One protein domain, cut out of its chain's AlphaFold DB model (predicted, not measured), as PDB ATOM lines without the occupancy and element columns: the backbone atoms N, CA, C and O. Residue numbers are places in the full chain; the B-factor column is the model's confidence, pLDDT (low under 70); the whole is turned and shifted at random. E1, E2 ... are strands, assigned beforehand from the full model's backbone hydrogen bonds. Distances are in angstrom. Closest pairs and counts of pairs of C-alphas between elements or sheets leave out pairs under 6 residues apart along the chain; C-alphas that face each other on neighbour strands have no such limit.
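Overview. This is residues 41 to 98 of the 257 residues of an uncharacterized protein of Lamprigera yunnana (UniProt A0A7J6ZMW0). Little of this domain is regular structure: one twisted sheet of four strands, E1 to E4, with residues 75 to 80 sticking out beyond one end and a tail, residues 89 to 98, at the other. The strands form a meander, each the antiparallel neighbour of the one before. Of 58 printed residues, 23 are in named elements, class all strand; it is only just loose, close to compact, radius of gyration of the C-alphas 12.8 A, spans 40 by 25 by 16 A.

Arrangement. E1, residues 44 to 50, and E2, residues 54 to 59, form a hairpin; N 48 and O 56, 2.9 A apart, are within hydrogen-bond range. E2 and E3, residues 64 to 69, form another, with N 57 and O 66 at 2.9 A. E3 and E4, residues 85 to 88, form a third, with N 65 and O 87 at 2.8 A. Edge strands E1 and E4 are apart.

Along the chain. E1 spans 17.2 A from C-alpha 44 at (234.919, 9.706, -69.830), E2 16.5 A, E3 16.4 A, and E4 10.0 A, ending with C-alpha 88 at (248.901, 4.995, -73.481).

Size, cuts and confidence. The farthest C-alphas, Ser 76 and Asn 96, are 40.8 A apart. The printed part has no cut; the E3 to E4 link is long. The model's pLDDT is under 70 at residues 41, 73 to 79 and 90 to 98.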
ATOM      1  N   SER A  41     239.001  14.122 -63.339       67.81
ATOM      2  CA  SER A  41     240.066  13.291 -63.911       67.81
ATOM      3  C   SER A  41     239.667  11.850 -64.260       67.81
ATOM      4  O   SER A  41     240.302  11.260 -65.126       67.81
ATOM      5  N   SER A  42     238.625  11.279 -63.651       73.44
ATOM      6  CA  SER A  42     238.082   9.952 -63.976       73.44
ATOM      7  C   SER A  42     236.832  10.009 -64.862       73.44
ATOM      8  O   SER A  42     236.137   9.006 -65.006       73.44
ATOM      9  N   SER A  43     236.510  11.174 -65.435       83.69
ATOM     10  CA  SER A  43     235.393  11.308 -66.374       83.69
ATOM     11  C   SER A  43     235.752  10.751 -67.754       83.69
ATOM     12  O   SER A  43     236.896  10.852 -68.197       83.69
ATOM     13  N   VAL A  44     234.777  10.149 -68.436       88.38
ATOM     14  CA  VAL A  44     234.919   9.706 -69.830       88.38
ATOM     15  C   VAL A  44     234.654  10.900 -70.741       88.38
ATOM     16  O   VAL A  44     233.597  11.519 -70.653       88.38
ATOM     17  N   THR A  45     235.609  11.232 -71.607       88.12
ATOM     18  CA  THR A  45     235.534  12.394 -72.511       88.12
ATOM     19  C   THR A  45     235.099  12.035 -73.921       88.12
ATOM     20  O   THR A  45     234.704  12.913 -74.682       88.12
ATOM     21  N   GLY A  46     235.176  10.759 -74.289       87.88
ATOM     22  CA  GLY A  46     234.834  10.299 -75.624       87.88
ATOM     23  C   GLY A  46     234.549   8.809 -75.656       87.88
ATOM     24  O   GLY A  46     235.130   8.024 -74.899       87.88
ATOM     25  N   LEU A  47     233.630   8.444 -76.546       94.50
ATOM     26  CA  LEU A  47     233.173   7.083 -76.761       94.50
ATOM     27  C   LEU A  47     232.967   6.866 -78.261       94.50
ATOM     28  O   LEU A  47     232.295   7.666 -78.910       94.50
ATOM     29  N   VAL A  48     233.535   5.795 -78.810       94.31
ATOM     30  CA  VAL A  48     233.377   5.422 -80.222       94.31
ATOM     31  C   VAL A  48     232.970   3.959 -80.310       94.31
ATOM     32  O   VAL A  48     233.619   3.095 -79.723       94.31
ATOM     33  N   PHE A  49     231.905   3.682 -81.060       95.19
ATOM     34  CA  PHE A  49     231.481   2.325 -81.387       95.19
ATOM     35  C   PHE A  49     232.088   1.913 -82.722       95.19
ATOM     36  O   PHE A  49     231.998   2.656 -83.699       95.19
ATOM     37  N   LYS A  50     232.678   0.720 -82.770       90.75
ATOM     38  CA  LYS A  50     233.212   0.137 -83.998       90.75
ATOM     39  C   LYS A  50     232.611  -1.241 -84.250       90.75
ATOM     40  O   LYS A  50     232.620  -2.100 -83.365       90.75
ATOM     41  N   ASP A  51     232.112  -1.445 -85.468       91.12
ATOM     42  CA  ASP A  51     231.656  -2.739 -85.997       91.12
ATOM     43  C   ASP A  51     230.641  -3.469 -85.088       91.12
ATOM     44  O   ASP A  51     230.600  -4.699 -85.047       91.12
ATOM     45  N   TYR A  52     229.870  -2.718 -84.285       90.00
ATOM     46  CA  TYR A  52     228.908  -3.229 -83.289       90.00
ATOM     47  C   TYR A  52     229.473  -4.257 -82.297       90.00
ATOM     48  O   TYR A  52     228.728  -4.959 -81.622       90.00
ATOM     49  N   SER A  53     230.794  -4.369 -82.220       89.56
ATOM     50  CA  SER A  53     231.488  -5.385 -81.430       89.56
ATOM     51  C   SER A  53     232.463  -4.743 -80.456       89.56
ATOM     52  O   SER A  53     232.734  -5.307 -79.400       89.56
ATOM     53  N   TYR A  54     232.952  -3.542 -80.775       92.38
ATOM     54  CA  TYR A  54     233.956  -2.854 -79.984       92.38
ATOM     55  C   TYR A  54     233.489  -1.471 -79.551       92.38
ATOM     56  O   TYR A  54     232.863  -0.732 -80.313       92.38
ATOM     57  N   VAL A  55     233.857  -1.112 -78.329       94.69
ATOM     58  CA  VAL A  55     233.695   0.230 -77.775       94.69
ATOM     59  C   VAL A  55     235.061   0.757 -77.392       94.69
ATOM     60  O   VAL A  55     235.818   0.093 -76.694       94.69
ATOM     61  N   ILE A  56     235.383   1.960 -77.840       94.12
ATOM     62  CA  ILE A  56     236.615   2.659 -77.496       94.12
ATOM     63  C   ILE A  56     236.232   3.811 -76.573       94.12
ATOM     64  O   ILE A  56     235.425   4.655 -76.955       94.12
ATOM     65  N   SER A  57     236.798   3.851 -75.370       94.06
ATOM     66  CA  SER A  57     236.587   4.928 -74.399       94.06
ATOM     67  C   SER A  57     237.891   5.667 -74.117       94.06
ATOM     68  O   SER A  57     238.917   5.017 -73.887       94.06
ATOM     69  N   CYS A  58     237.841   6.996 -74.044       91.06
ATOM     70  CA  CYS A  58     238.941   7.813 -73.531       91.06
ATOM     71  C   CYS A  58     238.544   8.510 -72.225       91.06
ATOM     72  O   CYS A  58     237.460   9.092 -72.119       91.06
ATOM     73  N   GLY A  59     239.413   8.415 -71.219       88.00
ATOM     74  CA  GLY A  59     239.274   9.146 -69.966       88.00
ATOM     75  C   GLY A  59     239.951  10.514 -70.041       88.00
ATOM     76  O   GLY A  59     240.934  10.698 -70.759       88.00
ATOM     77  N   ALA A  60     239.431  11.476 -69.279       81.75
ATOM     78  CA  ALA A  60     239.985  12.822 -69.209       81.75
ATOM     79  C   ALA A  60     241.420  12.819 -68.668       81.75
ATOM     80  O   ALA A  60     242.285  13.502 -69.205       81.75
ATOM     81  N   GLY A  61     241.666  12.084 -67.579       77.00
ATOM     82  CA  GLY A  61     242.883  12.212 -66.778       77.00
ATOM     83  C   GLY A  61     243.679  10.931 -66.570       77.00
ATOM     84  O   GLY A  61     244.712  10.997 -65.912       77.00
ATOM     85  N   ASP A  62     243.242   9.786 -67.101       80.31
ATOM     86  CA  ASP A  62     244.040   8.556 -67.037       80.31
ATOM     87  C   ASP A  62     245.096   8.492 -68.148       80.31
ATOM     88  O   ASP A  62     246.076   7.766 -68.005       80.31
ATOM     89  N   GLY A  63     244.942   9.274 -69.223       85.62
ATOM     90  CA  GLY A  63     245.863   9.241 -70.360       85.62
ATOM     91  C   GLY A  63     245.870   7.872 -71.036       85.62
ATOM     92  O   GLY A  63     246.870   7.481 -71.633       85.62
ATOM     93  N   LEU A  64     244.775   7.116 -70.914       89.00
ATOM     94  CA  LEU A  64     244.634   5.781 -71.474       89.00
ATOM     95  C   LEU A  64     243.434   5.743 -72.420       89.00
ATOM     96  O   LEU A  64     242.344   6.219 -72.110       89.00
ATOM     97  N   ILE A  65     243.626   5.106 -73.570       91.44
ATOM     98  CA  ILE A  65     242.534   4.697 -74.450       91.44
ATOM     99  C   ILE A  65     242.250   3.228 -74.164       91.44
ATOM    100  O   ILE A  65     243.138   2.380 -74.282       91.44
ATOM    101  N   LYS A  66     241.009   2.925 -73.780       93.38
ATOM    102  CA  LYS A  66     240.560   1.566 -73.458       93.38
ATOM    103  C   LYS A  66     239.623   1.060 -74.543       93.38
ATOM    104  O   LYS A  66     238.702   1.768 -74.943       93.38
ATOM    105  N   VAL A  67     239.861  -0.161 -75.005       94.12
ATOM    106  CA  VAL A  67     239.028  -0.844 -75.999       94.12
ATOM    107  C   VAL A  67     238.334  -2.018 -75.331       94.12
ATOM    108  O   VAL A  67     238.980  -2.876 -74.730       94.12
ATOM    109  N   TRP A  68     237.019  -2.063 -75.463       93.69
ATOM    110  CA  TRP A  68     236.116  -3.007 -74.825       93.69
ATOM    111  C   TRP A  68     235.435  -3.856 -75.898       93.69
ATOM    112  O   TRP A  68     235.043  -3.322 -76.933       93.69
ATOM    113  N   ASP A  69     235.279  -5.160 -75.659       91.88
ATOM    114  CA  ASP A  69     234.382  -6.005 -76.464       91.88
ATOM    115  C   ASP A  69     233.017  -5.963 -75.789       91.88
ATOM    116  O   ASP A  69     232.932  -6.267 -74.594       91.88
ATOM    117  N   ILE A  70     231.967  -5.605 -76.523       90.81
ATOM    118  CA  ILE A  70     230.602  -5.602 -75.975       90.81
ATOM    119  C   ILE A  70     229.929  -6.969 -76.074       90.81
ATOM    120  O   ILE A  70     228.951  -7.222 -75.377       90.81
ATOM    121  N   ARG A  71     230.456  -7.864 -76.914       86.88
ATOM    122  CA  ARG A  71     229.943  -9.233 -77.068       86.88
ATOM    123  C   ARG A  71     230.492 -10.165 -76.003       86.88
ATOM    124  O   ARG A  71     229.968 -11.259 -75.821       86.88
ATOM    125  N   LYS A  72     231.547  -9.751 -75.292       80.19
ATOM    126  CA  LYS A  72     231.943 -10.409 -74.050       80.19
ATOM    127  C   LYS A  72     230.843 -10.151 -73.030       80.19
ATOM    128  O   LYS A  72     230.802  -9.122 -72.372       80.19
ATOM    129  N   THR A  73     229.920 -11.096 -72.955       65.38
ATOM    130  CA  THR A  73     228.811 -11.118 -72.013       65.38
ATOM    131  C   THR A  73     229.387 -11.223 -70.596       65.38
ATOM    132  O   THR A  73     229.615 -12.319 -70.096       65.38
ATOM    133  N   TYR A  74     229.626 -10.088 -69.928       67.81
ATOM    134  CA  TYR A  74     230.135 -10.011 -68.542       67.81
ATOM    135  C   TYR A  74     229.125 -10.518 -67.484       67.81
ATOM    136  O   TYR A  74     229.249 -10.213 -66.302       67.81
ATOM    137  N   TYR A  75     228.102 -11.270 -67.895       58.72
ATOM    138  CA  TYR A  75     226.972 -11.656 -67.051       58.72
ATOM    139  C   TYR A  75     227.209 -12.953 -66.267       58.72
ATOM    140  O   TYR A  75     226.500 -13.217 -65.298       58.72
ATOM    141  N   SER A  76     228.223 -13.748 -66.613       60.41
ATOM    142  CA  SER A  76     228.584 -14.953 -65.862       60.41
ATOM    143  C   SER A  76     229.704 -14.662 -64.855       60.41
ATOM    144  O   SER A  76     230.885 -14.826 -65.140       60.41
ATOM    145  N   SER A  77     229.279 -14.235 -63.663       53.00
ATOM    146  CA  SER A  77     229.966 -14.308 -62.361       53.00
ATOM    147  C   SER A  77     231.276 -13.519 -62.140       53.00
ATOM    148  O   SER A  77     232.354 -13.902 -62.577       53.00
ATOM    149  N   GLN A  78     231.162 -12.475 -61.309       56.28
ATOM    150  CA  GLN A  78     232.186 -11.859 -60.437       56.28
ATOM    151  C   GLN A  78     233.434 -11.189 -61.040       56.28
ATOM    152  O   GLN A  78     234.191 -10.570 -60.291       56.28
ATOM    153  N   HIS A  79     233.659 -11.225 -62.350       67.50
ATOM    154  CA  HIS A  79     234.824 -10.551 -62.926       67.50
ATOM    155  C   HIS A  79     234.578  -9.061 -63.193       67.50
ATOM    156  O   HIS A  79     233.631  -8.676 -63.878       67.50
ATOM    157  N   VAL A  80     235.481  -8.221 -62.678       78.88
ATOM    158  CA  VAL A  80     235.565  -6.799 -63.035       78.88
ATOM    159  C   VAL A  80     235.743  -6.701 -64.556       78.88
ATOM    160  O   VAL A  80     236.620  -7.389 -65.094       78.88
ATOM    161  N   PRO A  81     234.940  -5.887 -65.271       82.06
ATOM    162  CA  PRO A  81     235.074  -5.749 -66.713       82.06
ATOM    163  C   PRO A  81     236.487  -5.269 -67.040       82.06
ATOM    164  O   PRO A  81     236.929  -4.217 -66.573       82.06
ATOM    165  N   THR A  82     237.210  -6.065 -67.823       88.00
ATOM    166  CA  THR A  82     238.588  -5.770 -68.220       88.00
ATOM    167  C   THR A  82     238.613  -5.312 -69.672       88.00
ATOM    168  O   THR A  82     238.049  -5.985 -70.542       88.00
ATOM    169  N   PRO A  83     239.251  -4.168 -69.967       91.06
ATOM    170  CA  PRO A  83     239.412  -3.733 -71.342       91.06
ATOM    171  C   PRO A  83     240.293  -4.744 -72.079       91.06
ATOM    172  O   PRO A  83     241.293  -5.218 -71.540       91.06
ATOM    173  N   ILE A  84     239.937  -5.062 -73.323       90.81
ATOM    174  CA  ILE A  84     240.751  -5.948 -74.161       90.81
ATOM    175  C   ILE A  84     242.103  -5.288 -74.448       90.81
ATOM    176  O   ILE A  84     243.131  -5.959 -74.472       90.81
ATOM    177  N   TYR A  85     242.091  -3.969 -74.666       89.81
ATOM    178  CA  TYR A  85     243.291  -3.192 -74.947       89.81
ATOM    179  C   TYR A  85     243.306  -1.923 -74.118       89.81
ATOM    180  O   TYR A  85     242.286  -1.253 -73.965       89.81
ATOM    181  N   THR A  86     244.487  -1.598 -73.609       92.38
ATOM    182  CA  THR A  86     244.775  -0.349 -72.911       92.38
ATOM    183  C   THR A  86     245.991   0.264 -73.579       92.38
ATOM    184  O   THR A  86     247.064  -0.336 -73.587       92.38
ATOM    185  N   LEU A  87     245.811   1.432 -74.185       88.69
ATOM    186  CA  LEU A  87     246.841   2.117 -74.951       88.69
ATOM    187  C   LEU A  87     247.200   3.423 -74.242       88.69
ATOM    188  O   LEU A  87     246.290   4.198 -73.941       88.69
ATOM    189  N   PRO A  88     248.490   3.696 -73.983       88.62
ATOM    190  CA  PRO A  88     248.901   4.995 -73.481       88.62
ATOM    191  C   PRO A  88     248.636   6.051 -74.552       88.62
ATOM    192  O   PRO A  88     249.112   5.959 -75.683       88.62
ATOM    193  N   TYR A  89     247.853   7.054 -74.188       80.06
ATOM    194  CA  TYR A  89     247.602   8.217 -75.010       80.06
ATOM    195  C   TYR A  89     248.665   9.272 -74.710       80.06
ATOM    196  O   TYR A  89     248.777   9.766 -73.592       80.06
ATOM    197  N   ALA A  90     249.457   9.621 -75.724       61.19
ATOM    198  CA  ALA A  90     250.552  10.583 -75.594       61.19
ATOM    199  C   ALA A  90     250.093  12.058 -75.585       61.19
ATOM    200  O   ALA A  90     250.929  12.958 -75.540       61.19
ATOM    201  N   GLY A  91     248.785  12.333 -75.657       61.66
ATOM    202  CA  GLY A  91     248.276  13.703 -75.631       61.66
ATOM    203  C   GLY A  91     248.246  14.265 -74.212       61.66
ATOM    204  O   GLY A  91     247.616  13.710 -73.320       61.66
ATOM    205  N   THR A  92     248.914  15.396 -74.009       51.31
ATOM    206  CA  THR A  92     249.116  16.048 -72.705       51.31
ATOM    207  C   THR A  92     248.013  17.040 -72.315       51.31
ATOM    208  O   THR A  92     248.133  17.724 -71.298       51.31
ATOM    209  N   THR A  93     246.939  17.179 -73.096       51.12
ATOM    210  CA  THR A  93     246.048  18.342 -72.986       51.12
ATOM    211  C   THR A  93     244.653  18.008 -72.453       51.12
ATOM    212  O   THR A  93     243.702  17.799 -73.195       51.12
ATOM    213  N   LEU A  94     244.504  18.107 -71.131       51.69
ATOM    214  CA  LEU A  94     243.224  18.088 -70.398       51.69
ATOM    215  C   LEU A  94     242.295  19.297 -70.681       51.69
ATOM    216  O   LEU A  94     241.177  19.341 -70.174       51.69
ATOM    217  N   ARG A  95     242.732  20.312 -71.446       44.56
ATOM    218  CA  ARG A  95     241.960  21.553 -71.706       44.56
ATOM    219  C   ARG A  95     242.060  22.125 -73.119       44.56
ATOM    220  O   ARG A  95     241.371  23.092 -73.433       44.56
ATOM    221  N   ASN A  96     242.875  21.536 -73.982       42.28
ATOM    222  CA  ASN A  96     243.060  22.018 -75.342       42.28
ATOM    223  C   ASN A  96     242.852  20.825 -76.262       42.28
ATOM    224  O   ASN A  96     243.533  19.812 -76.114       42.28
ATOM    225  N   GLY A  97     241.874  20.934 -77.160       42.41
ATOM    226  CA  GLY A  97     241.621  19.921 -78.175       42.41
ATOM    227  C   GLY A  97     242.908  19.518 -78.895       42.41
ATOM    228  O   GLY A  97     243.837  20.317 -79.022       42.41
ATOM    229  N   PHE A  98     242.931  18.247 -79.293       44.06
ATOM    230  CA  PHE A  98     243.926  17.575 -80.123       44.06
ATOM    231  C   PHE A  98     244.767  18.544 -80.972       44.06
ATOM    232  O   PHE A  98     244.307  19.049 -81.991       44.06
TER     233      PHE A  98